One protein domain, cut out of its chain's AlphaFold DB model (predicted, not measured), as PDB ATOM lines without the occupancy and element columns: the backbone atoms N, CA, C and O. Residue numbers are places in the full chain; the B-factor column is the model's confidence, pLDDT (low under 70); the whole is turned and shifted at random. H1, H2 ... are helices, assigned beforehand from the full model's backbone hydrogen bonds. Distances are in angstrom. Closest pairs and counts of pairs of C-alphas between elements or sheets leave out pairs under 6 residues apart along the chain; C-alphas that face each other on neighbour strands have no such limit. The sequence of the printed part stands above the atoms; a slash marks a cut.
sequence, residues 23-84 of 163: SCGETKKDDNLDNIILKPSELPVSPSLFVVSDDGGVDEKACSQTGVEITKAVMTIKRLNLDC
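Overview. This is residues 23 to 84 of the 163 residues of an uncharacterized protein of Candidatus Thiomargarita nelsonii (UniProt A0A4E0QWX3). With little regular structure, the domain has H3 along its length, short H1 near one end and H2 set crosswise near the other, while the long unnamed stretch 29 to 59 leads from H1 to H2. The printed part has 62 residues, with three named helices, H1, H2, H3 in chain order, holding 22 residues, under half; the class is all helix. It is compact, with a radius of gyration of the C-alphas of 11.5 A and spans of 33 by 26 by 18 A.

Arrangement. Start at H1, residues 25 to 28, which touches H3, residues 70 to 80; the closest C-alphas are those of Thr 27 and Leu 80, 6.0 A apart. H2, residues 60 to 66, is apart from H1. H2 and H3 only just touch, only at the corner by their link, with 3 pairs of C-alphas within 8 A, the closest those of Cys 63 and Ile 70 at 6.0 A; their lines are only just about perpendicular, at 72 degrees. In H2 and H3 every O i to N i+4 pair is within hydrogen-bond range; H1 is too short for such a pair.

Along the chain. Find C-alpha 25 at (-2.547, 34.531, -58.934), where H1 begins. H2 covers 9.9 A; H3 runs 15.4 A to C-alpha 80 at (-7.820, 37.140, -54.098).

Size, cuts and confidence. The printed part has no cut; the link H1 to H2 is long. Look for pLDDT under 70 at residues 23, 25 to 31 and 54 to 55.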
ATOM      1  N   SER A  23      -9.031  35.982 -60.400       67.06
ATOM      2  CA  SER A  23      -8.968  35.482 -59.027       67.06
ATOM      3  C   SER A  23      -7.597  34.863 -58.768       67.06
ATOM      4  O   SER A  23      -6.919  34.430 -59.700       67.06
ATOM      5  N   CYS A  24      -7.199  34.750 -57.504       72.25
ATOM      6  CA  CYS A  24      -5.938  34.123 -57.106       72.25
ATOM      7  C   CYS A  24      -4.687  34.818 -57.695       72.25
ATOM      8  O   CYS A  24      -4.404  35.965 -57.361       72.25
ATOM      9  N   GLY A  25      -3.877  34.097 -58.484       59.78
ATOM     10  CA  GLY A  25      -2.547  34.531 -58.934       59.78
ATOM     11  C   GLY A  25      -2.566  35.763 -59.839       59.78
ATOM     12  O   GLY A  25      -1.692  36.618 -59.731       59.78
ATOM     13  N   GLU A  26      -3.605  35.911 -60.658       62.22
ATOM     14  CA  GLU A  26      -3.761  37.057 -61.562       62.22
ATOM     15  C   GLU A  26      -4.026  38.368 -60.812       62.22
ATOM     16  O   GLU A  26      -3.626  39.440 -61.270       62.22
ATOM     17  N   THR A  27      -4.666  38.288 -59.642       58.09
ATOM     18  CA  THR A  27      -4.859  39.421 -58.729       58.09
ATOM     19  C   THR A  27      -3.633  39.690 -57.858       58.09
ATOM     20  O   THR A  27      -3.479  40.815 -57.385       58.09
ATOM     21  N   LYS A  28      -2.756  38.694 -57.652       59.00
ATOM     22  CA  LYS A  28      -1.558  38.823 -56.804       59.00
ATOM     23  C   LYS A  28      -0.452  39.683 -57.427       59.00
ATOM     24  O   LYS A  28       0.203  40.381 -56.667       59.00
ATOM     25  N   LYS A  29      -0.270  39.689 -58.760       62.09
ATOM     26  CA  LYS A  29       0.823  40.418 -59.463       62.09
ATOM     27  C   LYS A  29       2.149  40.418 -58.652       62.09
ATOM     28  O   LYS A  29       2.451  39.421 -58.004       62.09
ATOM     29  N   ASP A  30       2.932  41.498 -58.689       59.59
ATOM     30  CA  ASP A  30       4.171  41.681 -57.912       59.59
ATOM     31  C   ASP A  30       3.921  42.138 -56.452       59.59
ATOM     32  O   ASP A  30       4.862  42.507 -55.746       59.59
ATOM     33  N   ASP A  31       2.669  42.148 -55.974       67.75
ATOM     34  CA  ASP A  31       2.343  42.627 -54.629       67.75
ATOM     35  C   ASP A  31       2.640  41.549 -53.574       67.75
ATOM     36  O   ASP A  31       2.080  40.450 -53.580       67.75
ATOM     37  N   ASN A  32       3.476  41.889 -52.590       76.06
ATOM     38  CA  ASN A  32       3.671  41.050 -51.413       76.06
ATOM     39  C   ASN A  32       2.467  41.183 -50.461       76.06
ATOM     40  O   ASN A  32       2.315  42.185 -49.758       76.06
ATOM     41  N   LEU A  33       1.615  40.155 -50.434       81.62
ATOM     42  CA  LEU A  33       0.400  40.104 -49.615       81.62
ATOM     43  C   LEU A  33       0.554  39.280 -48.326       81.62
ATOM     44  O   LEU A  33      -0.437  39.090 -47.625       81.62
ATOM     45  N   ASP A  34       1.756  38.805 -47.987       78.81
ATOM     46  CA  ASP A  34       1.989  37.814 -46.921       78.81
ATOM     47  C   ASP A  34       1.411  38.194 -45.550       78.81
ATOM     48  O   ASP A  34       0.990  37.327 -44.784       78.81
ATOM     49  N   ASN A  35       1.384  39.492 -45.242       83.12
ATOM     50  CA  ASN A  35       0.865  40.019 -43.978       83.12
ATOM     51  C   ASN A  35      -0.591  40.511 -44.082       83.12
ATOM     52  O   ASN A  35      -1.146  40.986 -43.099       83.12
ATOM     53  N   ILE A  36      -1.199  40.430 -45.267       87.94
ATOM     54  CA  ILE A  36      -2.530  40.971 -45.582       87.94
ATOM     55  C   ILE A  36      -3.557  39.847 -45.750       87.94
ATOM     56  O   ILE A  36      -4.715  40.015 -45.376       87.94
ATOM     57  N   ILE A  37      -3.148  38.712 -46.319       91.12
ATOM     58  CA  ILE A  37      -4.012  37.553 -46.579       91.12
ATOM     59  C   ILE A  37      -3.496  36.314 -45.859       91.12
ATOM     60  O   ILE A  37      -2.310  36.223 -45.546       91.12
ATOM     61  N   LEU A  38      -4.381  35.350 -45.635       91.19
ATOM     62  CA  LEU A  38      -4.038  34.064 -45.050       91.19
ATOM     63  C   LEU A  38      -3.160  33.249 -45.997       91.19
ATOM     64  O   LEU A  38      -3.434  33.131 -47.197       91.19
ATOM     65  N   LYS A  39      -2.112  32.653 -45.434       88.62
ATOM     66  CA  LYS A  39      -1.315  31.621 -46.094       88.62
ATOM     67  C   LYS A  39      -2.021  30.271 -45.946       88.62
ATOM     68  O   LYS A  39      -2.672  30.047 -44.929       88.62
ATOM     69  N   PRO A  40      -1.845  29.330 -46.888       85.94
ATOM     70  CA  PRO A  40      -2.404  27.985 -46.741       85.94
ATOM     71  C   PRO A  40      -2.012  27.301 -45.423       85.94
ATOM     72  O   PRO A  40      -2.838  26.640 -44.813       85.94
ATOM     73  N   SER A  41      -0.788  27.531 -44.933       87.31
ATOM     74  CA  SER A  41      -0.304  27.009 -43.645       87.31
ATOM     75  C   SER A  41      -0.964  27.633 -42.409       87.31
ATOM     76  O   SER A  41      -0.749  27.155 -41.303       87.31
ATOM     77  N   GLU A  42      -1.695  28.737 -42.572       88.69
ATOM     78  CA  GLU A  42      -2.447  29.408 -41.504       88.69
ATOM     79  C   GLU A  42      -3.917  28.959 -41.478       88.69
ATOM     80  O   GLU A  42      -4.665  29.372 -40.591       88.69
ATOM     81  N   LEU A  43      -4.350  28.143 -42.448       87.81
ATOM     82  CA  LEU A  43      -5.705  27.615 -42.480       87.81
ATOM     83  C   LEU A  43      -5.824  26.418 -41.526       87.81
ATOM     84  O   LEU A  43      -4.998  25.503 -41.584       87.81
ATOM     85  N   PRO A  44      -6.843  26.400 -40.653       87.75
ATOM     86  CA  PRO A  44      -7.112  25.258 -39.801       87.75
ATOM     87  C   PRO A  44      -7.617  24.081 -40.639       87.75
ATOM     88  O   PRO A  44      -8.245  24.262 -41.683       87.75
ATOM     89  N   VAL A  45      -7.397  22.867 -40.137       79.31
ATOM     90  CA  VAL A  45      -7.982  21.649 -40.722       79.31
ATOM     91  C   VAL A  45      -9.513  21.678 -40.588       79.31
ATOM     92  O   VAL A  45     -10.239  21.340 -41.521       79.31
ATOM     93  N   SER A  46     -10.014  22.132 -39.434       79.56
ATOM     94  CA  SER A  46     -11.437  22.312 -39.136       79.56
ATOM     95  C   SER A  46     -11.609  23.300 -37.967       79.56
ATOM     96  O   SER A  46     -10.715  23.361 -37.113       79.56
ATOM     97  N   PRO A  47     -12.720  24.063 -37.884       84.25
ATOM     98  CA  PRO A  47     -13.788  24.221 -38.884       84.25
ATOM     99  C   PRO A  47     -13.356  25.037 -40.115       84.25
ATOM    100  O   PRO A  47     -12.331  25.719 -40.095       84.25
ATOM    101  N   SER A  48     -14.141  24.973 -41.200       87.25
ATOM    102  CA  SER A  48     -13.950  25.874 -42.347       87.25
ATOM    103  C   SER A  48     -14.098  27.330 -41.905       87.25
ATOM    104  O   SER A  48     -15.062  27.684 -41.237       87.25
ATOM    105  N   LEU A  49     -13.163  28.186 -42.319       91.25
ATOM    106  CA  LEU A  49     -13.244  29.630 -42.066       91.25
ATOM    107  C   LEU A  49     -14.126  30.367 -43.071       91.25
ATOM    108  O   LEU A  49     -14.485  31.522 -42.850       91.25
ATOM    109  N   PHE A  50     -14.401  29.741 -44.213       90.00
ATOM    110  CA  PHE A  50     -15.088  30.367 -45.330       90.00
ATOM    111  C   PHE A  50     -16.423  29.682 -45.572       90.00
ATOM    112  O   PHE A  50     -16.506  28.452 -45.579       90.00
ATOM    113  N   VAL A  51     -17.443  30.502 -45.805       85.81
ATOM    114  CA  VAL A  51     -18.800  30.063 -46.110       85.81
ATOM    115  C   VAL A  51     -18.998  30.107 -47.617       85.81
ATOM    116  O   VAL A  51     -18.703  31.114 -48.268       85.81
ATOM    117  N   VAL A  52     -19.493  29.003 -48.169       82.75
ATOM    118  CA  VAL A  52     -19.898  28.908 -49.569       82.75
ATOM    119  C   VAL A  52     -21.424  28.946 -49.622       82.75
ATOM    120  O   VAL A  52     -22.082  27.940 -49.389       82.75
ATOM    121  N   SER A  53     -21.972  30.132 -49.874       73.62
ATOM    122  CA  SER A  53     -23.402  30.409 -50.065       73.62
ATOM    123  C   SER A  53     -23.565  31.593 -51.030       73.62
ATOM    124  O   SER A  53     -22.560  32.189 -51.429       73.62
ATOM    125  N   ASP A  54     -24.802  31.963 -51.376       66.31
ATOM    126  CA  ASP A  54     -25.099  33.120 -52.243       66.31
ATOM    127  C   ASP A  54     -24.505  34.437 -51.719       66.31
ATOM    128  O   ASP A  54     -24.003  35.264 -52.491       66.31
ATOM    129  N   ASP A  55     -24.517  34.606 -50.396       67.94
ATOM    130  CA  ASP A  55     -23.927  35.760 -49.715       67.94
ATOM    131  C   ASP A  55     -22.431  35.569 -49.419       67.94
ATOM    132  O   ASP A  55     -21.711  36.555 -49.231       67.94
ATOM    133  N   GLY A  56     -21.956  34.317 -49.432       74.44
ATOM    134  CA  GLY A  56     -20.574  33.922 -49.178       74.44
ATOM    135  C   GLY A  56     -20.000  34.487 -47.873       74.44
ATOM    136  O   GLY A  56     -20.701  35.024 -47.017       74.44
ATOM    137  N   GLY A  57     -18.681  34.386 -47.710       86.38
ATOM    138  CA  GLY A  57     -17.956  35.182 -46.719       86.38
ATOM    139  C   GLY A  57     -17.143  34.380 -45.712       86.38
ATOM    140  O   GLY A  57     -16.626  33.304 -46.011       86.38
ATOM    141  N   VAL A  58     -16.959  34.976 -44.535       90.56
ATOM    142  CA  VAL A  58     -16.135  34.446 -43.443       90.56
ATOM    143  C   VAL A  58     -17.042  34.005 -42.304       90.56
ATOM    144  O   VAL A  58     -17.901  34.771 -41.872       90.56
ATOM    145  N   ASP A  59     -16.815  32.801 -41.789       91.19
ATOM    146  CA  ASP A  59     -17.418  32.356 -40.538       91.19
ATOM    147  C   ASP A  59     -16.619  32.943 -39.361       91.19
ATOM    148  O   ASP A  59     -15.554  32.457 -38.972       91.19
ATOM    149  N   GLU A  60     -17.133  34.032 -38.788       92.50
ATOM    150  CA  GLU A  60     -16.491  34.731 -37.670       92.50
ATOM    151  C   GLU A  60     -16.370  33.865 -36.409       92.50
ATOM    152  O   GLU A  60     -15.427  34.028 -35.624       92.50
ATOM    153  N   LYS A  61     -17.298  32.922 -36.212       92.31
ATOM    154  CA  LYS A  61     -17.263  31.996 -35.081       92.31
ATOM    155  C   LYS A  61     -16.150  30.974 -35.283       92.31
ATOM    156  O   LYS A  61     -15.378  30.762 -34.349       92.31
ATOM    157  N   ALA A  62     -16.025  30.412 -36.485       90.62
ATOM    158  CA  ALA A  62     -14.917  29.533 -36.853       90.62
ATOM    159  C   ALA A  62     -13.565  30.242 -36.674       90.62
ATOM    160  O   ALA A  62     -12.685  29.719 -35.991       90.62
ATOM    161  N   CYS A  63     -13.431  31.474 -37.178       93.25
ATOM    162  CA  CYS A  63     -12.229  32.290 -36.984       93.25
ATOM    163  C   CYS A  63     -11.896  32.503 -35.501       93.25
ATOM    164  O   CYS A  63     -10.750  32.330 -35.087       93.25
ATOM    165  N   SER A  64     -12.900  32.834 -34.684       93.44
ATOM    166  CA  SER A  64     -12.723  33.034 -33.241       93.44
ATOM    167  C   SER A  64     -12.282  31.751 -32.528       93.44
ATOM    168  O   SER A  64     -11.442  31.803 -31.633       93.44
ATOM    169  N   GLN A  65     -12.816  30.595 -32.932       93.56
ATOM    170  CA  GLN A  65     -12.466  29.290 -32.363       93.56
ATOM    171  C   GLN A  65     -11.036  28.860 -32.707       93.56
ATOM    172  O   GLN A  65     -10.370  28.242 -31.878       93.56
ATOM    173  N   THR A  66     -10.552  29.194 -33.904       91.88
ATOM    174  CA  THR A  66      -9.226  28.785 -34.393       91.88
ATOM    175  C   THR A  66      -8.147  29.838 -34.138       91.88
ATOM    176  O   THR A  66      -6.986  29.624 -34.480       91.88
ATOM    177  N   GLY A  67      -8.517  30.991 -33.566       93.38
ATOM    178  CA  GLY A  67      -7.615  32.119 -33.326       93.38
ATOM    179  C   GLY A  67      -7.179  32.849 -34.601       93.38
ATOM    180  O   GLY A  67      -6.205  33.603 -34.569       93.38
ATOM    181  N   VAL A  68      -7.868  32.629 -35.724       94.38
ATOM    182  CA  VAL A  68      -7.550  33.282 -36.996       94.38
ATOM    183  C   VAL A  68      -8.180  34.669 -37.033       94.38
ATOM    184  O   VAL A  68      -9.355  34.850 -36.723       94.38
ATOM    185  N   GLU A  69      -7.399  35.671 -37.436       94.81
ATOM    186  CA  GLU A  69      -7.880  37.046 -37.515       94.81
ATOM    187  C   GLU A  69      -8.954  37.198 -38.608       94.81
ATOM    188  O   GLU A  69      -8.678  37.040 -39.801       94.81
ATOM    189  N   ILE A  70     -10.168  37.583 -38.198       94.69
ATOM    190  CA  ILE A  70     -11.320  37.793 -39.091       94.69
ATOM    191  C   ILE A  70     -10.968  38.775 -40.218       94.69
ATOM    192  O   ILE A  70     -11.251  38.511 -41.386       94.69
ATOM    193  N   THR A  71     -10.279  39.879 -39.905       94.19
ATOM    194  CA  THR A  71      -9.852  40.872 -40.904       94.19
ATOM    195  C   THR A  71      -8.988  40.241 -41.994       94.19
ATOM    196  O   THR A  71      -9.186  40.523 -43.177       94.19
ATOM    197  N   LYS A  72      -8.056  39.360 -41.618       94.19
ATOM    198  CA  LYS A  72      -7.147  38.682 -42.548       94.19
ATOM    199  C   LYS A  72      -7.908  37.679 -43.420       94.19
ATOM    200  O   LYS A  72      -7.673  37.617 -44.629       94.19
ATOM    201  N   ALA A  73      -8.887  36.966 -42.860       93.69
ATOM    202  CA  ALA A  73      -9.796  36.106 -43.623       93.69
ATOM    203  C   ALA A  73     -10.634  36.906 -44.642       93.69
ATOM    204  O   ALA A  73     -10.665  36.569 -45.827       93.69
ATOM    205  N   VAL A  74     -11.222  38.035 -44.228       93.38
ATOM    206  CA  VAL A  74     -11.990  38.927 -45.116       93.38
ATOM    207  C   VAL A  74     -11.104  39.496 -46.226       93.38
ATOM    208  O   VAL A  74     -11.497  39.528 -47.395       93.38
ATOM    209  N   MET A  75      -9.888  39.932 -45.887       92.69
ATOM    210  CA  MET A  75      -8.925  40.429 -46.869       92.69
ATOM    211  C   MET A  75      -8.475  39.337 -47.834       92.69
ATOM    212  O   MET A  75      -8.243  39.643 -49.000       92.69
ATOM    213  N   THR A  76      -8.419  38.079 -47.398       92.19
ATOM    214  CA  THR A  76      -8.126  36.937 -48.273       92.19
ATOM    215  C   THR A  76      -9.169  36.823 -49.377       92.19
ATOM    216  O   THR A  76      -8.798  36.836 -50.549       92.19
ATOM    217  N   ILE A  77     -10.462  36.822 -49.034       90.25
ATOM    218  CA  ILE A  77     -11.545  36.793 -50.032       90.25
ATOM    219  C   ILE A  77     -11.443  37.994 -50.975       90.25
ATOM    220  O   ILE A  77     -11.464  37.821 -52.194       90.25
ATOM    221  N   LYS A  78     -11.294  39.205 -50.424       89.75
ATOM    222  CA  LYS A  78     -11.292  40.451 -51.206       89.75
ATOM    223  C   LYS A  78     -10.090  40.561 -52.141       89.75
ATOM    224  O   LYS A  78     -10.259  40.820 -53.328       89.75
ATOM    225  N   ARG A  79      -8.871  40.379 -51.623       88.12
ATOM    226  CA  ARG A  79      -7.628  40.550 -52.395       88.12
ATOM    227  C   ARG A  79      -7.448  39.467 -53.443       88.12
ATOM    228  O   ARG A  79      -6.931  39.754 -54.515       88.12
ATOM    229  N   LEU A  80      -7.881  38.245 -53.146       87.25
ATOM    230  CA  LEU A  80      -7.820  37.140 -54.098       87.25
ATOM    231  C   LEU A  80      -9.069  37.040 -54.974       87.25
ATOM    232  O   LEU A  80      -9.105  36.183 -55.853       87.25
ATOM    233  N   ASN A  81     -10.059  37.914 -54.762       87.31
ATOM    234  CA  ASN A  81     -11.332  37.943 -55.477       87.31
ATOM    235  C   ASN A  81     -11.999  36.551 -55.529       87.31
ATOM    236  O   ASN A  81     -12.484  36.115 -56.572       87.31
ATOM    237  N   LEU A  82     -11.977  35.829 -54.397       86.88
ATOM    238  CA  LEU A  82     -12.455  34.435 -54.291       86.88
ATOM    239  C   LEU A  82     -13.979  34.311 -54.349       86.88
ATOM    240  O   LEU A  82     -14.510  33.203 -54.326       86.88
ATOM    241  N   ASP A  83     -14.677  35.435 -54.415       86.56
ATOM    242  CA  ASP A  83     -16.129  35.515 -54.476       86.56
ATOM    243  C   ASP A  83     -16.603  36.357 -55.673       86.56
ATOM    244  O   ASP A  83     -17.610  37.060 -55.637       86.56
ATOM    245  N   CYS A  84     -15.825  36.328 -56.756       85.06
ATOM    246  CA  CYS A  84     -16.199  36.986 -57.999       85.06
ATOM    247  C   CYS A  84     -17.394  36.291 -58.669       85.06
ATOM    248  O   CYS A  84     -17.651  35.107 -58.451       85.06
TER     249      CYS A  84